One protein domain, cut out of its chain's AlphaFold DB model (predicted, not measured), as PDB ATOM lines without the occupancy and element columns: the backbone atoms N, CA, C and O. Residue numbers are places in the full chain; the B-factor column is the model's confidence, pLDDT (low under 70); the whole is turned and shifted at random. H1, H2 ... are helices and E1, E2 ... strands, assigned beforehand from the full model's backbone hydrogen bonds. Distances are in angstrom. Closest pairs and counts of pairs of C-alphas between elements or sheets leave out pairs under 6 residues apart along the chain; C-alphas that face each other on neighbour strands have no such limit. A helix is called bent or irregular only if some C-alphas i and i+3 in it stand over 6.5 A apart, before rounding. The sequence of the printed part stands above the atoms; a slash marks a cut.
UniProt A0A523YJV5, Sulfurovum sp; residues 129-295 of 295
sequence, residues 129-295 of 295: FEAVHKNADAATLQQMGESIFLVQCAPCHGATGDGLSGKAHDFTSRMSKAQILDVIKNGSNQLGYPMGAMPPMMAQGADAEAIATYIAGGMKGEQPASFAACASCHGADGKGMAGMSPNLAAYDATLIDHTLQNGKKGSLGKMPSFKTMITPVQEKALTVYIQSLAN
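What this domain is: This is residues 129 to 295 of the 295 residues of a protein of Sulfurovum sp (UniProt A0A523YJV5). Two helical lobes stand end to end: in one, H2 and H8 cross nearly at right angles, with H7 packed on H8 and short H1 at the far end; in the other, H5 packs on both H4 and H6. The chain passes from the first lobe to the second after H3 and comes back through residues 235 to 252 to H7, the small hairpin of E1 and E2, and H8. The printed part has 167 residues, with eight named helices and two named strands in the order H1 H2 H3 H4 H5 H6 H7 E1 E2 H8; the sheet, E1 - E2, is antiparallel and the class is mostly helix. It is compact, with a radius of gyration of the C-alphas of 16.1 A, and elongated, spanning 50 by 33 by 29 A.

Where its parts are: H1, residues 129 to 133, begins at C-alpha 129 (258.397, 199.735, 244.933). H2, residues 138 to 157, is 22.9 A long with a kink of 55 degrees near residue 151; it is only just irregular, C-alphas 152 and 155 being 6.9 A apart. H3 holds residues 163 to 166, H4 177 to 186 (14.2 A) and H5 205 to 216 (16.6 A), which begins at C-alpha 205 (280.699, 213.212, 288.520). H6 is residues 225 to 234 (14.6 A), H7 253 to 262 (14.0 A), E1 264 to 266 and E2 269 to 271. H8, residues 280 to 293, is 20.3 A long and ends at C-alpha 293 (279.222, 205.894, 257.822).

How they stand to each other: H1 only just touches the hub, H8, with 3 pairs of C-alphas within 8 A, closest Glu 130 and Val 281 at 6.3 A. H2 and H8 touch, about perpendicular at 80 degrees, their closest C-alphas those of Gly 145 and Leu 286, 4.0 A. H2 and H3 touch only at the corner, closest at His 157 and Gly 163, 4.6 A. H7 touches residues 283 to 287 of H8 at a steep tilt of 65 degrees, opposite ways, the C-alphas of Ala 253 and Thr 287 closest at 6.0 A. H4 and H5 touch at a steep tilt of 53 degrees, opposite ways, closest at Lys 177 and Ala 212, 5.2 A. Residues 207 to 211 of H5 touch H6 at a steep tilt of 59 degrees, the same way, closest at Asp 207 and Ser 226, 5.9 A. Helix packing is mostly crossed, helices meeting at wide angles. In the hairpin of E1 and E2, N 271 and O 264 are 2.8 A apart and N 266 and O 269 3.0 A, within hydrogen-bond range. H2 and H4 are apart, as are H6 and H8. Every O i to N i+4 pair is within range in H1, H4, H5, H7 and H8; H2 has 13 of 16, H6 has 2 of 6 with 5 of 7 O i to N i+3 pairs, and H3 is too short for such a pair.

The domain as a whole: The C-alphas farthest apart, those of Val 132 and Gly 205, are 52.7 A apart. The links H4 to H5 and H6 to H7 are long, with 18 residues each. The printed part has no cut and ends at residue 295, the chain's last. Mean pLDDT of the printed part is 94.0, and residue 295 is under 70.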
ATOM      1  N   PHE A 129     257.026 199.470 244.503       94.44
ATOM      2  CA  PHE A 129     258.397 199.735 244.933       94.44
ATOM      3  C   PHE A 129     258.872 198.679 245.938       94.44
ATOM      4  O   PHE A 129     259.898 198.035 245.728       94.44
ATOM      5  N   GLU A 130     258.073 198.417 246.973       94.25
ATOM      6  CA  GLU A 130     258.344 197.382 247.974       94.25
ATOM      7  C   GLU A 130     258.439 195.985 247.344       94.25
ATOM      8  O   GLU A 130     259.330 195.210 247.683       94.25
ATOM      9  N   ALA A 131     257.569 195.657 246.384       95.19
ATOM     10  CA  ALA A 131     257.612 194.367 245.698       95.19
ATOM     11  C   ALA A 131     258.883 194.189 244.850       95.19
ATOM     12  O   ALA A 131     259.503 193.125 244.897       95.19
ATOM     13  N   VAL A 132     259.288 195.226 244.108       94.50
ATOM     14  CA  VAL A 132     260.502 195.220 243.272       94.50
ATOM     15  C   VAL A 132     261.761 195.099 244.132       94.50
ATOM     16  O   VAL A 132     262.674 194.354 243.782       94.50
ATOM     17  N   HIS A 133     261.800 195.781 245.278       95.25
ATOM     18  CA  HIS A 133     262.989 195.848 246.130       95.25
ATOM     19  C   HIS A 133     262.956 194.917 247.350       95.25
ATOM     20  O   HIS A 133     263.864 194.961 248.181       95.25
ATOM     21  N   LYS A 134     261.972 194.016 247.440       91.75
ATOM     22  CA  LYS A 134     261.819 193.061 248.551       91.75
ATOM     23  C   LYS A 134     263.104 192.289 248.868       91.75
ATOM     24  O   LYS A 134     263.422 192.061 250.033       91.75
ATOM     25  N   ASN A 135     263.835 191.898 247.824       93.31
ATOM     26  CA  ASN A 135     265.080 191.132 247.911       93.31
ATOM     27  C   ASN A 135     266.292 191.940 247.419       93.31
ATOM     28  O   ASN A 135     267.231 191.355 246.885       93.31
ATOM     29  N   ALA A 136     266.256 193.271 247.547       95.44
ATOM     30  CA  ALA A 136     267.393 194.116 247.197       95.44
ATOM     31  C   ALA A 136     268.657 193.656 247.943       95.44
ATOM     32  O   ALA A 136     268.622 193.391 249.151       95.44
ATOM     33  N   ASP A 137     269.758 193.540 247.205       96.12
ATOM     34  CA  ASP A 137     271.053 193.161 247.756       96.12
ATOM     35  C   ASP A 137     271.704 194.322 248.528       96.12
ATOM     36  O   ASP A 137     271.207 195.451 248.560       96.12
ATOM     37  N   ALA A 138     272.830 194.039 249.185       94.62
ATOM     38  CA  ALA A 138     273.522 195.028 250.008       94.62
ATOM     39  C   ALA A 138     273.990 196.249 249.198       94.62
ATOM     40  O   ALA A 138     273.888 197.370 249.688       94.62
ATOM     41  N   ALA A 139     274.456 196.050 247.961       96.62
ATOM     42  CA  ALA A 139     274.916 197.139 247.101       96.62
ATOM     43  C   ALA A 139     273.758 198.064 246.692       96.62
ATOM     44  O   ALA A 139     273.883 199.285 246.768       96.62
ATOM     45  N   THR A 140     272.612 197.486 246.331       96.88
ATOM     46  CA  THR A 140     271.394 198.231 245.998       96.88
ATOM     47  C   THR A 140     270.888 199.015 247.204       96.88
ATOM     48  O   THR A 140     270.559 200.192 247.078       96.88
ATOM     49  N   LEU A 141     270.845 198.389 248.387       97.12
ATOM     50  CA  LEU A 141     270.427 199.058 249.623       97.12
ATOM     51  C   LEU A 141     271.381 200.191 250.008       97.12
ATOM     52  O   LEU A 141     270.915 201.248 250.418       97.12
ATOM     53  N   GLN A 142     272.689 200.003 249.828       96.69
ATOM     54  CA  GLN A 142     273.687 201.037 250.082       96.69
ATOM     55  C   GLN A 142     273.467 202.261 249.181       96.69
ATOM     56  O   GLN A 142     273.348 203.374 249.685       96.69
ATOM     57  N   GLN A 143     273.358 202.061 247.863       97.56
ATOM     58  CA  GLN A 143     273.146 203.152 246.900       97.56
ATOM     59  C   GLN A 143     271.803 203.859 247.116       97.56
ATOM     60  O   GLN A 143     271.708 205.085 247.048       97.56
ATOM     61  N   MET A 144     270.751 203.085 247.398       97.38
ATOM     62  CA  MET A 144     269.433 203.626 247.712       97.38
ATOM     63  C   MET A 144     269.479 204.464 248.996       97.38
ATOM     64  O   MET A 144     268.965 205.581 249.011       97.38
ATOM     65  N   GLY A 145     270.113 203.948 250.050       97.38
ATOM     66  CA  GLY A 145     270.253 204.630 251.331       97.38
ATOM     67  C   GLY A 145     271.058 205.921 251.224       97.38
ATOM     68  O   GLY A 145     270.639 206.933 251.777       97.38
ATOM     69  N   GLU A 146     272.148 205.911 250.455       97.75
ATOM     70  CA  GLU A 146     272.954 207.100 250.162       97.75
ATOM     71  C   GLU A 146     272.126 208.183 249.465       97.75
ATOM     72  O   GLU A 146     272.091 209.329 249.909       97.75
ATOM     73  N   SER A 147     271.398 207.810 248.410       97.38
ATOM     74  CA  SER A 147     270.532 208.737 247.676       97.38
ATOM     75  C   SER A 147     269.456 209.349 248.580       97.38
ATOM     76  O   SER A 147     269.266 210.568 248.598       97.38
ATOM     77  N   ILE A 148     268.797 208.524 249.403       97.00
ATOM     78  CA  ILE A 148     267.805 208.994 250.380       97.00
ATOM     79  C   ILE A 148     268.454 209.948 251.383       97.00
ATOM     80  O   ILE A 148     267.908 211.021 251.643       97.00
ATOM     81  N   PHE A 149     269.616 209.588 251.930       97.69
ATOM     82  CA  PHE A 149     270.319 210.400 252.913       97.69
ATOM     83  C   PHE A 149     270.697 211.769 252.344       97.69
ATOM     84  O   PHE A 149     270.428 212.787 252.979       97.69
ATOM     85  N   LEU A 150     271.257 211.816 251.135       97.25
ATOM     86  CA  LEU A 150     271.672 213.061 250.488       97.25
ATOM     87  C   LEU A 150     270.499 214.016 250.227       97.25
ATOM     88  O   LEU A 150     270.669 215.231 250.311       97.25
ATOM     89  N   VAL A 151     269.305 213.486 249.953       96.31
ATOM     90  CA  VAL A 151     268.111 214.305 249.698       96.31
ATOM     91  C   VAL A 151     267.402 214.705 250.996       96.31
ATOM     92  O   VAL A 151     267.008 215.859 251.147       96.31
ATOM     93  N   GLN A 152     267.221 213.767 251.929       96.06
ATOM     94  CA  GLN A 152     266.330 213.941 253.084       96.06
ATOM     95  C   GLN A 152     267.060 214.284 254.388       96.06
ATOM     96  O   GLN A 152     266.490 214.941 255.258       96.06
ATOM     97  N   CYS A 153     268.310 213.843 254.553       96.00
ATOM     98  CA  CYS A 153     269.023 213.903 255.834       96.00
ATOM     99  C   CYS A 153     270.201 214.886 255.813       96.00
ATOM    100  O   CYS A 153     270.398 215.638 256.773       96.00
ATOM    101  N   ALA A 154     270.956 214.928 254.716       96.50
ATOM    102  CA  ALA A 154     272.132 215.774 254.546       96.50
ATOM    103  C   ALA A 154     271.887 217.282 254.752       96.50
ATOM    104  O   ALA A 154     272.786 217.931 255.293       96.50
ATOM    105  N   PRO A 155     270.706 217.865 254.433       94.38
ATOM    106  CA  PRO A 155     270.441 219.273 254.740       94.38
ATOM    107  C   PRO A 155     270.612 219.635 256.223       94.38
ATOM    108  O   PRO A 155     270.903 220.786 256.543       94.38
ATOM    109  N   CYS A 156     270.452 218.664 257.130       94.19
ATOM    110  CA  CYS A 156     270.677 218.851 258.562       94.19
ATOM    111  C   CYS A 156     271.940 218.145 259.066       94.19
ATOM    112  O   CYS A 156     272.629 218.693 259.918       94.19
ATOM    113  N   HIS A 157     272.250 216.949 258.563       95.62
ATOM    114  CA  HIS A 157     273.343 216.109 259.069       95.62
ATOM    115  C   HIS A 157     274.669 216.250 258.306       95.62
ATOM    116  O   HIS A 157     275.656 215.639 258.703       95.62
ATOM    117  N   GLY A 158     274.709 217.069 257.252       95.25
ATOM    118  CA  GLY A 158     275.870 217.224 256.375       95.25
ATOM    119  C   GLY A 158     275.917 216.158 255.280       95.25
ATOM    120  O   GLY A 158     275.396 215.059 255.443       95.25
ATOM    121  N   ALA A 159     276.546 216.481 254.147       93.88
ATOM    122  CA  ALA A 159     276.634 215.574 252.994       93.88
ATOM    123  C   ALA A 159     277.421 214.288 253.297       93.88
ATOM    124  O   ALA A 159     277.140 213.248 252.717       93.88
ATOM    125  N   THR A 160     278.374 214.359 254.223       93.44
ATOM    126  CA  THR A 160     279.183 213.227 254.701       93.44
ATOM    127  C   THR A 160     278.633 212.602 255.985       93.44
ATOM    128  O   THR A 160     279.227 211.665 256.506       93.44
ATOM    129  N   GLY A 161     277.530 213.131 256.529       94.75
ATOM    130  CA  GLY A 161     276.989 212.708 257.821       94.75
ATOM    131  C   GLY A 161     277.829 213.108 259.036       94.75
ATOM    132  O   GLY A 161     277.624 212.554 260.111       94.75
ATOM    133  N   ASP A 162     278.739 214.074 258.895       93.50
ATOM    134  CA  ASP A 162     279.648 214.558 259.948       93.50
ATOM    135  C   ASP A 162     278.985 215.474 260.999       93.50
ATOM    136  O   ASP A 162     279.639 216.012 261.897       93.50
ATOM    137  N   GLY A 163     277.678 215.713 260.885       92.81
ATOM    138  CA  GLY A 163     276.927 216.514 261.843       92.81
ATOM    139  C   GLY A 163     277.249 218.012 261.798       92.81
ATOM    140  O   GLY A 163     277.002 218.711 262.786       92.81
ATOM    141  N   LEU A 164     277.784 218.533 260.684       91.44
ATOM    142  CA  LEU A 164     278.019 219.970 260.462       91.44
ATOM    143  C   LEU A 164     278.831 220.633 261.592       91.44
ATOM    144  O   LEU A 164     278.449 221.687 262.117       91.44
ATOM    145  N   SER A 165     279.940 220.002 261.991       87.81
ATOM    146  CA  SER A 165     280.798 220.461 263.097       87.81
ATOM    147  C   SER A 165     280.054 220.566 264.439       87.81
ATOM    148  O   SER A 165     280.160 221.564 265.154       87.81
ATOM    149  N   GLY A 166     279.274 219.536 264.777       85.50
ATOM    150  CA  GLY A 166     278.573 219.427 266.059       85.50
ATOM    151  C   GLY A 166     277.261 220.210 266.150       85.50
ATOM    152  O   GLY A 166     276.708 220.338 267.240       85.50
ATOM    153  N   LYS A 167     276.742 220.726 265.028       89.56
ATOM    154  CA  LYS A 167     275.399 221.332 264.963       89.56
ATOM    155  C   LYS A 167     274.294 220.282 264.847       89.56
ATOM    156  O   LYS A 167     273.160 220.547 265.232       89.56
ATOM    157  N   ALA A 168     274.625 219.108 264.326       93.00
ATOM    158  CA  ALA A 168     273.745 217.961 264.196       93.00
ATOM    159  C   ALA A 168     274.459 216.683 264.645       93.00
ATOM    160  O   ALA A 168     275.627 216.696 265.032       93.00
ATOM    161  N   HIS A 169     273.722 215.573 264.650       93.69
ATOM    162  CA  HIS A 169     274.290 214.283 265.011       93.69
ATOM    163  C   HIS A 169     275.305 213.843 263.956       93.69
ATOM    164  O   HIS A 169     274.948 213.745 262.782       93.69
ATOM    165  N   ASP A 170     276.528 213.597 264.413       93.69
ATOM    166  CA  ASP A 170     277.612 212.994 263.648       93.69
ATOM    167  C   ASP A 170     277.430 211.470 263.613       93.69
ATOM    168  O   ASP A 170     277.375 210.829 264.667       93.69
ATOM    169  N   PHE A 171     277.297 210.916 262.408       94.94
ATOM    170  CA  PHE A 171     277.097 209.491 262.156       94.94
ATOM    171  C   PHE A 171     278.406 208.698 262.053       94.94
ATOM    172  O   PHE A 171     278.348 207.473 262.068       94.94
ATOM    173  N   THR A 172     279.571 209.356 262.020       91.31
ATOM    174  CA  THR A 172     280.887 208.680 262.026       91.31
ATOM    175  C   THR A 172     281.206 208.007 263.362       91.31
ATOM    176  O   THR A 172     282.103 207.175 263.475       91.31
ATOM    177  N   SER A 173     280.433 208.340 264.395       90.00
ATOM    178  CA  SER A 173     280.431 207.668 265.688       90.00
ATOM    179  C   SER A 173     278.995 207.437 266.145       90.00
ATOM    180  O   SER A 173     278.045 208.008 265.605       90.00
ATOM    181  N   ARG A 174     278.798 206.583 267.156       92.19
ATOM    182  CA  ARG A 174     277.445 206.284 267.632       92.19
ATOM    183  C   ARG A 174     276.808 207.456 268.376       92.19
ATOM    184  O   ARG A 174     275.638 207.730 268.142       92.19
ATOM    185  N   MET A 175     277.525 208.110 269.291       92.44
ATOM    186  CA  MET A 175     277.130 209.364 269.953       92.44
ATOM    187  C   MET A 175     278.364 210.072 270.508       92.44
ATOM    188  O   MET A 175     279.285 209.424 271.003       92.44
ATOM    189  N   SER A 176     278.343 211.405 270.525       93.44
ATOM    190  CA  SER A 176     279.406 212.167 271.173       93.44
ATOM    191  C   SER A 176     279.308 212.085 272.698       93.44
ATOM    192  O   SER A 176     278.222 211.969 273.278       93.44
ATOM    193  N   LYS A 177     280.454 212.231 273.372       95.06
ATOM    194  CA  LYS A 177     280.533 212.277 274.840       95.06
ATOM    195  C   LYS A 177     279.576 213.314 275.445       95.06
ATOM    196  O   LYS A 177     278.900 213.028 276.430       95.06
ATOM    197  N   ALA A 178     279.466 214.491 274.825       94.69
ATOM    198  CA  ALA A 178     278.569 215.554 275.274       94.69
ATOM    199  C   ALA A 178     277.084 215.156 275.177       94.69
ATOM    200  O   ALA A 178     276.314 215.442 276.092       94.69
ATOM    201  N   GLN A 179     276.682 214.458 274.107       95.06
ATOM    202  CA  GLN A 179     275.318 213.937 273.976       95.06
ATOM    203  C   GLN A 179     275.014 212.876 275.038       95.06
ATOM    204  O   GLN A 179     273.916 212.857 275.584       95.06
ATOM    205  N   ILE A 180     275.979 212.008 275.352       95.69
ATOM    206  CA  ILE A 180     275.802 210.968 276.371       95.69
ATOM    207  C   ILE A 180     275.631 211.595 277.759       95.69
ATOM    208  O   ILE A 180     274.704 211.230 278.476       95.69
ATOM    209  N   LEU A 181     276.469 212.571 278.119       96.94
ATOM    210  CA  LEU A 181     276.351 213.291 279.392       96.94
ATOM    211  C   LEU A 181     275.007 214.022 279.523       96.94
ATOM    212  O   LEU A 181     274.387 213.976 280.585       96.94
ATOM    213  N   ASP A 182     274.537 214.657 278.446       96.00
ATOM    214  CA  ASP A 182     273.220 215.302 278.406       96.00
ATOM    215  C   ASP A 182     272.091 214.299 278.675       96.00
ATOM    216  O   ASP A 182     271.244 214.535 279.532       96.00
ATOM    217  N   VAL A 183     272.123 213.146 278.004       95.44
ATOM    218  CA  VAL A 183     271.115 212.090 278.161       95.44
ATOM    219  C   VAL A 183     271.178 211.442 279.551       95.44
ATOM    220  O   VAL A 183     270.133 211.203 280.149       95.44
ATOM    221  N   ILE A 184     272.367 211.219 280.121       96.25
ATOM    222  CA  ILE A 184     272.524 210.727 281.504       96.25
ATOM    223  C   ILE A 184     271.908 211.709 282.504       96.25
ATOM    224  O   ILE A 184     271.249 211.293 283.457       96.25
ATOM    225  N   LYS A 185     272.118 213.012 282.299       96.56
ATOM    226  CA  LYS A 185     271.629 214.062 283.194       96.56
ATOM    227  C   LYS A 185     270.121 214.267 283.070       96.56
ATOM    228  O   LYS A 185     269.431 214.321 284.082       96.56
ATOM    229  N   ASN A 186     269.615 214.373 281.844       95.44
ATOM    230  CA  ASN A 186     268.256 214.840 281.560       95.44
ATOM    231  C   ASN A 186     267.268 213.715 281.215       95.44
ATOM    232  O   ASN A 186     266.059 213.952 281.213       95.44
ATOM    233  N   GLY A 187     267.752 212.499 280.957       94.19
ATOM    234  CA  GLY A 187     266.934 211.385 280.491       94.19
ATOM    235  C   GLY A 187     266.479 211.543 279.035       94.19
ATOM    236  O   GLY A 187     266.865 212.471 278.322       94.19
ATOM    237  N   SER A 188     265.646 210.611 278.569       93.12
ATOM    238  CA  SER A 188     265.074 210.623 277.214       93.12
ATOM    239  C   SER A 188     263.775 209.824 277.159       93.12
ATOM    240  O   SER A 188     263.713 208.714 277.676       93.12
ATOM    241  N   ASN A 189     262.732 210.361 276.519       92.38
ATOM    242  CA  ASN A 189     261.412 209.716 276.472       92.38
ATOM    243  C   ASN A 189     260.730 209.730 275.097       92.38
ATOM    244  O   ASN A 189     259.579 209.319 274.996       92.38
ATOM    245  N   GLN A 190     261.399 210.206 274.042       89.81
ATOM    246  CA  GLN A 190     260.729 210.424 272.752       89.81
ATOM    247  C   GLN A 190     260.789 209.213 271.826       89.81
ATOM    248  O   GLN A 190     259.944 209.078 270.955       89.81
ATOM    249  N   LEU A 191     261.765 208.324 272.022       92.56
ATOM    250  CA  LEU A 191     261.976 207.208 271.107       92.56
ATOM    251  C   LEU A 191     260.914 206.111 271.240       92.56
ATOM    252  O   LEU A 191     260.848 205.278 270.362       92.56
ATOM    253  N   GLY A 192     260.071 206.093 272.278       93.00
ATOM    254  CA  GLY A 192     258.936 205.157 272.348       93.00
ATOM    255  C   GLY A 192     259.319 203.684 272.541       93.00
ATOM    256  O   GLY A 192     258.568 202.800 272.139       93.00
ATOM    257  N   TYR A 193     260.480 203.410 273.138       95.00
ATOM    258  CA  TYR A 193     260.897 202.050 273.477       95.00
ATOM    259  C   TYR A 193     259.976 201.421 274.542       95.00
ATOM    260  O   TYR A 193     259.601 202.114 275.495       95.00
ATOM    261  N   PRO A 194     259.645 200.116 274.454       94.50
ATOM    262  CA  PRO A 194     258.742 199.455 275.402       94.50
ATOM    263  C   PRO A 194     259.196 199.475 276.869       94.50
ATOM    264  O   PRO A 194     258.357 199.455 277.764       94.50
ATOM    265  N   MET A 195     260.508 199.537 277.136       92.75
ATOM    266  CA  MET A 195     261.048 199.665 278.499       92.75
ATOM    267  C   MET A 195     260.771 201.043 279.129       92.75
ATOM    268  O   MET A 195     260.987 201.239 280.323       92.75
ATOM    269  N   GLY A 196     260.247 201.987 278.346       92.12
ATOM    270  CA  GLY A 196     259.848 203.309 278.796       92.12
ATOM    271  C   GLY A 196     260.941 204.358 278.632       92.12
ATOM    272  O   GLY A 196     261.883 204.218 277.850       92.12
ATOM    273  N   ALA A 197     260.765 205.466 279.348       93.12
ATOM    274  CA  ALA A 197     261.702 206.576 279.325       93.12
ATOM    275  C   ALA A 197     263.002 206.220 280.054       93.12
ATOM    276  O   ALA A 197     262.974 205.636 281.136       93.12
ATOM    277  N   MET A 198     264.131 206.663 279.507       93.44
ATOM    278  CA  MET A 198     265.387 206.707 280.243       93.44
ATOM    279  C   MET A 198     265.268 207.751 281.366       93.44
ATOM    280  O   MET A 198     265.022 208.924 281.055       93.44
ATOM    281  N   PRO A 199     265.439 207.364 282.645       93.56
ATOM    282  CA  PRO A 199     265.350 208.301 283.757       93.56
ATOM    283  C   PRO A 199     266.475 209.350 283.715       93.56
ATOM    284  O   PRO A 199     267.565 209.061 283.216       93.56
ATOM    285  N   PRO A 200     266.243 210.564 284.240       95.69
ATOM    286  CA  PRO A 200     267.301 211.546 284.440       95.69
ATOM    287  C   PRO A 200     268.222 211.151 285.605       95.69
ATOM    288  O   PRO A 200     267.838 210.391 286.492       95.69
ATOM    289  N   MET A 201     269.414 211.749 285.641       94.19
ATOM    290  CA  MET A 201     270.389 211.649 286.735       94.19
ATOM    291  C   MET A 201     270.890 210.223 287.039       94.19
ATOM    292  O   MET A 201     271.179 209.899 288.189       94.19
ATOM    293  N   MET A 202     271.048 209.382 286.009       93.69
ATOM    294  CA  MET A 202     271.459 207.971 286.168       93.69
ATOM    295  C   MET A 202     272.903 207.778 286.659       93.69
ATOM    296  O   MET A 202     273.225 206.734 287.219       93.69
ATOM    297  N   ALA A 203     273.774 208.763 286.448       94.81
ATOM    298  CA  ALA A 203     275.144 208.799 286.954       94.81
ATOM    299  C   ALA A 203     275.595 210.257 287.115       94.81
ATOM    300  O   ALA A 203     275.032 211.161 286.492       94.81
ATOM    301  N   GLN A 204     276.609 210.506 287.949       94.19
ATOM    302  CA  GLN A 204     277.127 211.851 288.225       94.19
ATOM    303  C   GLN A 204     278.650 211.846 288.390       94.19
ATOM    304  O   GLN A 204     279.257 210.805 288.637       94.19
ATOM    305  N   GLY A 205     279.270 213.023 288.270       95.25
ATOM    306  CA  GLY A 205     280.699 213.212 288.520       95.25
ATOM    307  C   GLY A 205     281.587 212.298 287.672       95.25
ATOM    308  O   GLY A 205     281.357 212.130 286.475       95.25
ATOM    309  N   ALA A 206     282.598 211.703 288.308       95.94
ATOM    310  CA  ALA A 206     283.573 210.840 287.643       95.94
ATOM    311  C   ALA A 206     282.935 209.610 286.971       95.94
ATOM    312  O   ALA A 206     283.398 209.197 285.909       95.94
ATOM    313  N   ASP A 207     281.846 209.068 287.528       95.62
ATOM    314  CA  ASP A 207     281.161 207.910 286.949       95.62
ATOM    315  C   ASP A 207     280.473 208.260 285.629       95.62
ATOM    316  O   ASP A 207     280.617 207.533 284.646       95.62
ATOM    317  N   ALA A 208     279.774 209.400 285.574       96.31
ATOM    318  CA  ALA A 208     279.151 209.872 284.337       96.31
ATOM    319  C   ALA A 208     280.201 210.134 283.245       96.31
ATOM    320  O   ALA A 208     280.002 209.758 282.090       96.31
ATOM    321  N   GLU A 209     281.335 210.730 283.617       96.75
ATOM    322  CA  GLU A 209     282.457 210.990 282.711       96.75
ATOM    323  C   GLU A 209     283.085 209.700 282.169       96.75
ATOM    324  O   GLU A 209     283.360 209.607 280.967       96.75
ATOM    325  N   ALA A 210     283.282 208.693 283.026       96.44
ATOM    326  CA  ALA A 210     283.825 207.395 282.637       96.44
ATOM    327  C   ALA A 210     282.874 206.645 281.691       96.44
ATOM    328  O   ALA A 210     283.295 206.206 280.620       96.44
ATOM    329  N   ILE A 211     281.581 206.576 282.031       96.00
ATOM    330  CA  ILE A 211     280.545 205.950 281.195       96.00
ATOM    331  C   ILE A 211     280.447 206.652 279.838       96.00
ATOM    332  O   ILE A 211     280.456 205.995 278.797       96.00
ATOM    333  N   ALA A 212     280.386 207.986 279.829       96.38
ATOM    334  CA  ALA A 212     280.265 208.752 278.595       96.38
ATOM    335  C   ALA A 212     281.496 208.607 277.695       96.38
ATOM    336  O   ALA A 212     281.355 208.525 276.478       96.38
ATOM    337  N   THR A 213     282.694 208.535 278.279       96.00
ATOM    338  CA  THR A 213     283.932 208.285 277.527       96.00
ATOM    339  C   THR A 213     283.936 206.879 276.929       96.00
ATOM    340  O   THR A 213     284.242 206.724 275.750       96.00
ATOM    341  N   TYR A 214     283.536 205.870 277.707       95.81
ATOM    342  CA  TYR A 214     283.461 204.483 277.248       95.81
ATOM    343  C   TYR A 214     282.464 204.304 276.092       95.81
ATOM    344  O   TYR A 214     282.814 203.735 275.060       95.81
ATOM    345  N   ILE A 215     281.246 204.847 276.214       95.25
ATOM    346  CA  ILE A 215     280.228 204.761 275.154       95.25
ATOM    347  C   ILE A 215     280.660 205.557 273.911       95.25
ATOM    348  O   ILE A 215     280.572 205.034 272.802       95.25
ATOM    349  N   ALA A 216     281.176 206.784 274.071       94.19
ATOM    350  CA  ALA A 216     281.647 207.597 272.942       94.19
ATOM    351  C   ALA A 216     282.818 206.943 272.192       94.19
ATOM    352  O   ALA A 216     282.933 207.089 270.979       94.19
ATOM    353  N   GLY A 217     283.660 206.182 272.899       92.62
ATOM    354  CA  GLY A 217     284.728 205.363 272.320       92.62
ATOM    355  C   GLY A 217     284.242 204.091 271.612       92.62
ATOM    356  O   GLY A 217     285.055 203.222 271.293       92.62
ATOM    357  N   GLY A 218     282.932 203.939 271.399       91.44
ATOM    358  CA  GLY A 218     282.335 202.761 270.771       91.44
ATOM    359  C   GLY A 218     282.336 201.530 271.673       91.44
ATOM    360  O   GLY A 218     282.360 200.411 271.170       91.44
ATOM    361  N   MET A 219     282.364 201.727 272.997       92.44
ATOM    362  CA  MET A 219     282.376 200.658 274.005       92.44
ATOM    363  C   MET A 219     283.564 199.688 273.868       92.44
ATOM    364  O   MET A 219     283.498 198.526 274.274       92.44
ATOM    365  N   LYS A 220     284.677 200.171 273.305       89.12
ATOM    366  CA  LYS A 220     285.945 199.439 273.187       89.12
ATOM    367  C   LYS A 220     286.824 199.709 274.415       89.12
ATOM    368  O   LYS A 220     286.853 200.826 274.924       89.12
ATOM    369  N   GLY A 221     287.585 198.704 274.849       88.62
ATOM    370  CA  GLY A 221     288.512 198.812 275.985       88.62
ATOM    371  C   GLY A 221     287.914 198.357 277.319       88.62
ATOM    372  O   GLY A 221     286.940 197.604 277.346       88.62
ATOM    373  N   GLU A 222     288.535 198.778 278.423       92.06
ATOM    374  CA  GLU A 222     288.109 198.405 279.774       92.06
ATOM    375  C   GLU A 222     286.777 199.079 280.130       92.06
ATOM    376  O   GLU A 222     286.652 200.305 280.134       92.06
ATOM    377  N   GLN A 223     285.768 198.256 280.411       93.94
ATOM    378  CA  GLN A 223     284.439 198.715 280.789       93.94
ATOM    379  C   GLN A 223     284.469 199.280 282.218       93.94
ATOM    380  O   GLN A 223     284.877 198.570 283.139       93.94
ATOM    381  N   PRO A 224     284.011 200.524 282.446       94.56
ATOM    382  CA  PRO A 224     284.002 201.090 283.785       94.56
ATOM    383  C   PRO A 224     283.005 200.337 284.668       94.56
ATOM    384  O   PRO A 224     281.886 200.046 284.242       94.56
ATOM    385  N   ALA A 225     283.376 200.077 285.924       93.31
ATOM    386  CA  ALA A 225     282.517 199.372 286.881       93.31
ATOM    387  C   ALA A 225     281.140 200.045 287.050       93.31
ATOM    388  O   ALA A 225     280.126 199.369 287.226       93.31
ATOM    389  N   SER A 226     281.082 201.373 286.921       92.75
ATOM    390  CA  SER A 226     279.849 202.161 286.987       92.75
ATOM    391  C   SER A 226     278.872 201.896 285.831       92.75
ATOM    392  O   SER A 226     277.671 202.121 285.990       92.75
ATOM    393  N   PHE A 227     279.320 201.320 284.705       95.06
ATOM    394  CA  PHE A 227     278.424 200.905 283.619       95.06
ATOM    395  C   PHE A 227     277.468 199.774 284.033       95.06
ATOM    396  O   PHE A 227     276.431 199.591 283.396       95.06
ATOM    397  N   ALA A 228     277.748 199.048 285.122       92.38
ATOM    398  CA  ALA A 228     276.860 198.001 285.630       92.38
ATOM    399  C   ALA A 228     275.415 198.498 285.854       92.38
ATOM    400  O   ALA A 228     274.463 197.760 285.598       92.38
ATOM    401  N   ALA A 229     275.235 199.766 286.244       89.31
ATOM    402  CA  ALA A 229     273.912 200.377 286.375       89.31
ATOM    403  C   ALA A 229     273.184 200.496 285.022       89.31
ATOM    404  O   ALA A 229     271.984 200.232 284.929       89.31
ATOM    405  N   CYS A 230     273.913 200.832 283.955       93.81
ATOM    406  CA  CYS A 230     273.392 200.963 282.593       93.81
ATOM    407  C   CYS A 230     273.089 199.599 281.959       93.81
ATOM    408  O   CYS A 230     272.099 199.457 281.237       93.81
ATOM    409  N   ALA A 231     273.912 198.590 282.256       94.19
ATOM    410  CA  ALA A 231     273.801 197.243 281.700       94.19
ATOM    411  C   ALA A 231     272.468 196.554 282.032       94.19
ATOM    412  O   ALA A 231     272.004 195.723 281.255       94.19
ATOM    413  N   SER A 232     271.823 196.931 283.141       91.31
ATOM    414  CA  SER A 232     270.496 196.429 283.526       91.31
ATOM    415  C   SER A 232     269.418 196.683 282.462       91.31
ATOM    416  O   SER A 232     268.513 195.868 282.293       91.31
ATOM    417  N   CYS A 233     269.537 197.797 281.731       94.38
ATOM    418  CA  CYS A 233     268.576 198.220 280.716       94.38
ATOM    419  C   CYS A 233     269.156 198.151 279.302       94.38
ATOM    420  O   CYS A 233     268.422 197.852 278.369       94.38
ATOM    421  N   HIS A 234     270.450 198.419 279.115       95.56
ATOM    422  CA  HIS A 234     271.102 198.459 277.799       95.56
ATOM    423  C   HIS A 234     271.925 197.204 277.470       95.56
ATOM    424  O   HIS A 234     272.535 197.143 276.406       95.56
ATOM    425  N   GLY A 235     271.933 196.205 278.354       94.56
ATOM    426  CA  GLY A 235     272.761 195.011 278.216       94.56
ATOM    427  C   GLY A 235     274.228 195.272 278.570       94.56
ATOM    428  O   GLY A 235     274.727 196.394 278.484       94.56
ATOM    429  N   ALA A 236     274.941 194.217 278.968       93.31
ATOM    430  CA  ALA A 236     276.364 194.312 279.305       93.31
ATOM    431  C   ALA A 236     277.232 194.713 278.099       93.31
ATOM    432  O   ALA A 236     278.251 195.376 278.279       93.31
ATOM    433  N   ASP A 237     276.802 194.357 276.885       92.62
ATOM    434  CA  ASP A 237     277.446 194.719 275.621       92.62
ATOM    435  C   ASP A 237     276.866 195.995 274.980       92.62
ATOM    436  O   ASP A 237     277.257 196.361 273.874       92.62
ATOM    437  N   GLY A 238     275.930 196.672 275.657       94.25
ATOM    438  CA  GLY A 238     275.325 197.920 275.193       94.25
ATOM    439  C   GLY A 238     274.399 197.789 273.988       94.25
ATOM    440  O   GLY A 238     273.981 198.812 273.449       94.25
ATOM    441  N   LYS A 239     274.058 196.574 273.543       94.38
ATOM    442  CA  LYS A 239     273.208 196.376 272.356       94.38
ATOM    443  C   LYS A 239     271.716 196.580 272.612       94.38
ATOM    444  O   LYS A 239     270.916 196.453 271.689       94.38
ATOM    445  N   GLY A 240     271.337 196.919 273.837       92.62
ATOM    446  CA  GLY A 240     269.948 196.979 274.254       92.62
ATOM    447  C   GLY A 240     269.372 195.595 274.552       92.62
ATOM    448  O   GLY A 240     270.013 194.559 274.386       92.62
ATOM    449  N   MET A 241     268.128 195.580 275.013       92.88
ATOM    450  CA  MET A 241     267.443 194.367 275.464       92.88
ATOM    451  C   MET A 241     266.463 193.883 274.392       92.88
ATOM    452  O   MET A 241     265.259 194.045 274.543       92.88
ATOM    453  N   ALA A 242     266.974 193.337 273.283       89.50
ATOM    454  CA  ALA A 242     266.166 192.788 272.180       89.50
ATOM    455  C   ALA A 242     265.087 193.763 271.647       89.50
ATOM    456  O   ALA A 242     263.919 193.406 271.506       89.50
ATOM    457  N   GLY A 243     265.475 195.017 271.398       90.69
ATOM    458  CA  GLY A 243     264.570 196.070 270.925       90.69
ATOM    459  C   GLY A 243     263.708 196.714 272.016       90.69
ATOM    460  O   GLY A 243     262.958 197.640 271.731       90.69
ATOM    461  N   MET A 244     263.835 196.289 273.277       93.06
ATOM    462  CA  MET A 244     263.152 196.934 274.406       93.06
ATOM    463  C   MET A 244     263.822 198.243 274.831       93.06
ATOM    464  O   MET A 244     263.177 199.071 275.467       93.06
ATOM    465  N   SER A 245     265.098 198.428 274.490       95.12
ATOM    466  CA  SER A 245     265.898 199.611 274.805       95.12
ATOM    467  C   SER A 245     266.878 199.937 273.668       95.12
ATOM    468  O   SER A 245     267.209 199.049 272.876       95.12
ATOM    469  N   PRO A 246     267.351 201.195 273.567       95.25
ATOM    470  CA  PRO A 246     268.266 201.606 272.507       95.25
ATOM    471  C   PRO A 246     269.617 200.886 272.538       95.25
ATOM    472  O   PRO A 246     270.210 200.703 273.607       95.25
ATOM    473  N   ASN A 247     270.153 200.621 271.347       95.38
ATOM    474  CA  ASN A 247     271.533 200.203 271.144       95.38
ATOM    475  C   ASN A 247     272.495 201.398 271.311       95.38
ATOM    476  O   ASN A 247     272.365 202.440 270.649       95.38
ATOM    477  N   LEU A 248     273.439 201.252 272.240       95.06
ATOM    478  CA  LEU A 248     274.468 202.234 272.590       95.06
ATOM    479  C   LEU A 248     275.771 202.036 271.806       95.06
ATOM    480  O   LEU A 248     276.574 202.963 271.748       95.06
ATOM    481  N   ALA A 249     275.977 200.857 271.217       93.25
ATOM    482  CA  ALA A 249     277.214 200.487 270.533       93.25
ATOM    483  C   ALA A 249     277.150 200.718 269.015       93.25
ATOM    484  O   ALA A 249     278.165 201.035 268.400       93.25
ATOM    485  N   ALA A 250     275.972 200.568 268.403       93.19
ATOM    486  CA  ALA A 250     275.794 200.642 266.954       93.19
ATOM    487  C   ALA A 250     274.442 201.251 266.554       93.19
ATOM    488  O   ALA A 250     273.541 201.423 267.380       93.19
ATOM    489  N   TYR A 251     274.312 201.571 265.265       95.00
ATOM    490  CA  TYR A 251     273.042 201.925 264.636       95.00
ATOM    491  C   TYR A 251     272.338 200.652 264.171       95.00
ATOM    492  O   TYR A 251     272.658 200.128 263.111       95.00
ATOM    493  N   ASP A 252     271.412 200.117 264.960       94.38
ATOM    494  CA  ASP A 252     270.572 198.997 264.536       94.38
ATOM    495  C   ASP A 252     269.261 199.479 263.899       94.38
ATOM    496  O   ASP A 252     268.878 200.645 264.008       94.38
ATOM    497  N   ALA A 253     268.570 198.567 263.213       94.94
ATOM    498  CA  ALA A 253     267.315 198.886 262.534       94.94
ATOM    499  C   ALA A 253     266.264 199.441 263.505       94.94
ATOM    500  O   ALA A 253     265.579 200.401 263.177       94.94
ATOM    501  N   THR A 254     266.184 198.902 264.727       96.06
ATOM    502  CA  THR A 254     265.236 199.370 265.745       96.06
ATOM    503  C   THR A 254     265.509 200.815 266.157       96.06
ATOM    504  O   THR A 254     264.577 201.604 266.268       96.06
ATOM    505  N   LEU A 255     266.767 201.208 266.366       95.44
ATOM    506  CA  LEU A 255     267.089 202.600 266.672       95.44
ATOM    507  C   LEU A 255     266.708 203.549 265.535       95.44
ATOM    508  O   LEU A 255     266.184 204.636 265.810       95.44
ATOM    509  N   ILE A 256     267.010 203.175 264.290       95.88
ATOM    510  CA  ILE A 256     266.702 204.005 263.124       95.88
ATOM    511  C   ILE A 256     265.187 204.133 262.951       95.88
ATOM    512  O   ILE A 256     264.707 205.264 262.901       95.88
ATOM    513  N   ASP A 257     264.442 203.024 262.996       96.19
ATOM    514  CA  ASP A 257     262.972 203.004 262.984       96.19
ATOM    515  C   ASP A 257     262.409 203.937 264.061       96.19
ATOM    516  O   ASP A 257     261.788 204.952 263.757       96.19
ATOM    517  N   HIS A 258     262.723 203.700 265.336       95.81
ATOM    518  CA  HIS A 258     262.184 204.509 266.428       95.81
ATOM    519  C   HIS A 258     262.541 206.000 266.303       95.81
ATOM    520  O   HIS A 258     261.737 206.860 266.684       95.81
ATOM    521  N   THR A 259     263.717 206.327 265.753       95.25
ATOM    522  CA  THR A 259     264.128 207.715 265.497       95.25
ATOM    523  C   THR A 259     263.331 208.339 264.351       95.25
ATOM    524  O   THR A 259     262.896 209.482 264.482       95.25
ATOM    525  N   LEU A 260     263.104 207.619 263.252       96.50
ATOM    526  CA  LEU A 260     262.326 208.109 262.112       96.50
ATOM    527  C   LEU A 260     260.833 208.177 262.442       96.50
ATOM    528  O   LEU A 260     260.180 209.161 262.114       96.50
ATOM    529  N   GLN A 261     260.284 207.194 263.148       95.44
ATOM    530  CA  GLN A 261     258.865 207.158 263.495       95.44
ATOM    531  C   GLN A 261     258.487 208.264 264.478       95.44
ATOM    532  O   GLN A 261     257.469 208.938 264.293       95.44
ATOM    533  N   ASN A 262     259.309 208.501 265.502       95.12
ATOM    534  CA  ASN A 262     258.939 209.391 266.606       95.12
ATOM    535  C   ASN A 262     259.665 210.744 266.579       95.12
ATOM    536  O   ASN A 262     259.193 211.716 267.175       95.12
ATOM    537  N   GLY A 263     260.797 210.838 265.880       94.25
ATOM    538  CA  GLY A 263     261.740 211.935 266.068       94.25
ATOM    539  C   GLY A 263     262.377 211.903 267.464       94.25
ATOM    540  O   GLY A 263     262.141 211.011 268.282       94.25
ATOM    541  N   LYS A 264     263.206 212.902 267.768       92.12
ATOM    542  CA  LYS A 264     263.797 213.068 269.109       92.12
ATOM    543  C   LYS A 264     264.180 214.512 269.381       92.12
ATOM    544  O   LYS A 264     264.444 215.281 268.459       92.12
ATOM    545  N   LYS A 265     264.262 214.876 270.660       91.81
ATOM    546  CA  LYS A 265     264.814 216.159 271.103       91.81
ATOM    547  C   LYS A 265     265.964 215.893 272.067       91.81
ATOM    548  O   LYS A 265     265.793 215.146 273.019       91.81
ATOM    549  N   GLY A 266     267.115 216.509 271.831       88.88
ATOM    550  CA  GLY A 266     268.273 216.415 272.724       88.88
ATOM    551  C   GLY A 266     269.093 217.699 272.722       88.88
ATOM    552  O   GLY A 266     268.636 218.724 272.210       88.88
ATOM    553  N   SER A 267     270.317 217.632 273.244       91.50
ATOM    554  CA  SER A 267     271.255 218.765 273.296       91.50
ATOM    555  C   SER A 267     271.539 219.447 271.954       91.50
ATOM    556  O   SER A 267     271.796 220.646 271.934       91.50
ATOM    557  N   LEU A 268     271.456 218.720 270.835       91.38
ATOM    558  CA  LEU A 268     271.701 219.252 269.485       91.38
ATOM    559  C   LEU A 268     270.442 219.812 268.797       91.38
ATOM    560  O   LEU A 268     270.495 220.213 267.640       91.38
ATOM    561  N   GLY A 269     269.295 219.827 269.480       91.25
ATOM    562  CA  GLY A 269     268.029 220.311 268.929       91.25
ATOM    563  C   GLY A 269     267.008 219.202 268.670       91.25
ATOM    564  O   GLY A 269     266.956 218.201 269.390       91.25
ATOM    565  N   LYS A 270     266.132 219.421 267.682       93.19
ATOM    566  CA  LYS A 270     264.990 218.550 267.372       93.19
ATOM    567  C   LYS A 270     265.190 217.847 266.030       93.19
ATOM    568  O   LYS A 270     265.251 218.508 265.001       93.19
ATOM    569  N   MET A 271     265.197 216.518 266.057       94.50
ATOM    570  CA  MET A 271     265.062 215.662 264.881       94.50
ATOM    571  C   MET A 271     263.566 215.453 264.586       94.50
ATOM    572  O   MET A 271     262.849 214.992 265.486       94.50
ATOM    573  N   PRO A 272     263.063 215.817 263.391       95.12
ATOM    574  CA  PRO A 272     261.672 215.577 263.014       95.12
ATOM    575  C   PRO A 272     261.377 214.083 262.792       95.12
ATOM    576  O   PRO A 272     262.284 213.274 262.624       95.12
ATOM    577  N   SER A 273     260.087 213.738 262.793       95.69
ATOM    578  CA  SER A 273     259.598 212.410 262.403       95.69
ATOM    579  C   SER A 273     259.423 212.331 260.882       95.69
ATOM    580  O   SER A 273     258.977 213.290 260.253       95.69
ATOM    581  N   PHE A 274     259.740 211.167 260.323       95.31
ATOM    582  CA  PHE A 274     259.612 210.770 258.921       95.31
ATOM    583  C   PHE A 274     258.574 209.649 258.720       95.31
ATOM    584  O   PHE A 274     258.519 209.054 257.646       95.31
ATOM    585  N   LYS A 275     257.717 209.384 259.717       91.00
ATOM    586  CA  LYS A 275     256.731 208.282 259.757       91.00
ATOM    587  C   LYS A 275     255.915 208.063 258.474       91.00
ATOM    588  O   LYS A 275     255.534 206.937 258.175       91.00
ATOM    589  N   THR A 276     255.598 209.124 257.735       87.88
ATOM    590  CA  THR A 276     254.768 209.055 256.518       87.88
ATOM    591  C   THR A 276     255.554 209.245 255.222       87.88
ATOM    592  O   THR A 276     254.949 209.283 254.156       87.88
ATOM    593  N   MET A 277     256.873 209.422 255.305       88.62
ATOM    594  CA  MET A 277     257.714 209.864 254.187       88.62
ATOM    595  C   MET A 277     258.586 208.748 253.609       88.62
ATOM    596  O   MET A 277     259.075 208.886 252.493       88.62
ATOM    597  N   ILE A 278     258.812 207.677 254.373       92.06
ATOM    598  CA  ILE A 278     259.779 206.622 254.058       92.06
ATOM    599  C   ILE A 278     259.067 205.266 254.113       92.06
ATOM    600  O   ILE A 278     258.298 204.997 255.037       92.06
ATOM    601  N   THR A 279     259.297 204.417 253.112       93.44
ATOM    602  CA  THR A 279     258.779 203.041 253.078       93.44
ATOM    603  C   THR A 279     259.692 202.071 253.851       93.44
ATOM    604  O   THR A 279     260.864 202.382 254.074       93.44
ATOM    605  N   PRO A 280     259.226 200.869 254.239       93.88
ATOM    606  CA  PRO A 280     260.055 199.906 254.973       93.88
ATOM    607  C   PRO A 280     261.379 199.538 254.286       93.88
ATOM    608  O   PRO A 280     262.417 199.448 254.944       93.88
ATOM    609  N   VAL A 281     261.391 199.354 252.960       95.31
ATOM    610  CA  VAL A 281     262.642 199.092 252.230       95.31
ATOM    611  C   VAL A 281     263.564 200.310 252.236       95.31
ATOM    612  O   VAL A 281     264.774 200.150 252.391       95.31
ATOM    613  N   GLN A 282     263.017 201.519 252.102       95.88
ATOM    614  CA  GLN A 282     263.804 202.751 252.151       95.88
ATOM    615  C   GLN A 282     264.431 202.970 253.535       95.88
ATOM    616  O   GLN A 282     265.587 203.368 253.631       95.88
ATOM    617  N   GLU A 283     263.707 202.653 254.608       96.31
ATOM    618  CA  GLU A 283     264.232 202.699 255.976       96.31
ATOM    619  C   GLU A 283     265.365 201.685 256.181       96.31
ATOM    620  O   GLU A 283     266.417 202.011 256.742       96.31
ATOM    621  N   LYS A 284     265.193 200.462 255.667       95.94
ATOM    622  CA  LYS A 284     266.251 199.447 255.667       95.94
ATOM    623  C   LYS A 284     267.483 199.928 254.897       95.94
ATOM    624  O   LYS A 284     268.599 199.770 255.385       95.94
ATOM    625  N   ALA A 285     267.292 200.521 253.720       97.44
ATOM    626  CA  ALA A 285     268.370 201.084 252.909       97.44
ATOM    627  C   ALA A 285     269.109 202.208 253.652       97.44
ATOM    628  O   ALA A 285     270.336 202.199 253.732       97.44
ATOM    629  N   LEU A 286     268.367 203.124 254.278       97.00
ATOM    630  CA  LEU A 286     268.930 204.201 255.087       97.00
ATOM    631  C   LEU A 286     269.712 203.664 256.294       97.00
ATOM    632  O   LEU A 286     270.790 204.169 256.596       97.00
ATOM    633  N   THR A 287     269.218 202.609 256.946       96.56
ATOM    634  CA  THR A 287     269.931 201.926 258.037       96.56
ATOM    635  C   THR A 287     271.277 201.379 257.562       96.56
ATOM    636  O   THR A 287     272.290 201.624 258.211       96.56
ATOM    637  N   VAL A 288     271.301 200.679 256.421       96.69
ATOM    638  CA  VAL A 288     272.536 200.136 255.825       96.69
ATOM    639  C   VAL A 288     273.532 201.258 255.528       96.69
ATOM    640  O   VAL A 288     274.697 201.164 255.915       96.69
ATOM    641  N   TYR A 289     273.066 202.353 254.924       97.56
ATOM    642  CA  TYR A 289     273.927 203.493 254.626       97.56
ATOM    643  C   TYR A 289     274.480 204.156 255.895       97.56
ATOM    644  O   TYR A 289     275.687 204.352 256.005       97.56
ATOM    645  N   ILE A 290     273.646 204.434 256.902       96.38
ATOM    646  CA  ILE A 290     274.103 205.036 258.166       96.38
ATOM    647  C   ILE A 290     275.117 204.131 258.881       96.38
ATOM    648  O   ILE A 290     276.123 204.618 259.393       96.38
ATOM    649  N   GLN A 291     274.902 202.813 258.883       95.25
ATOM    650  CA  GLN A 291     275.874 201.854 259.416       95.25
ATOM    651  C   GLN A 291     277.216 201.922 258.681       95.25
ATOM    652  O   GLN A 291     278.256 201.762 259.312       95.25
ATOM    653  N   SER A 292     277.208 202.169 257.370       94.88
ATOM    654  CA  SER A 292     278.439 202.317 256.587       94.88
ATOM    655  C   SER A 292     279.227 203.587 256.927       94.88
ATOM    656  O   SER A 292     280.442 203.577 256.789       94.88
ATOM    657  N   LEU A 293     278.563 204.648 257.407       94.19
ATOM    658  CA  LEU A 293     279.222 205.894 257.822       94.19
ATOM    659  C   LEU A 293     279.943 205.759 259.169       94.19
ATOM    660  O   LEU A 293     280.924 206.453 259.411       94.19
ATOM    661  N   ALA A 294     279.437 204.888 260.043       85.69
ATOM    662  CA  ALA A 294     279.951 204.682 261.396       85.69
ATOM    663  C   ALA A 294     281.140 203.704 261.476       85.69
ATOM    664  O   ALA A 294     281.643 203.460 262.576       85.69
ATOM    665  N   ASN A 295     281.533 203.102 260.346       66.38
ATOM    666  CA  ASN A 295     282.556 202.056 260.256       66.38
ATOM    667  C   ASN A 295     283.854 202.551 259.616       66.38
ATOM    668  O   ASN A 295     283.782 203.237 258.576       66.38
TER     669      ASN A 295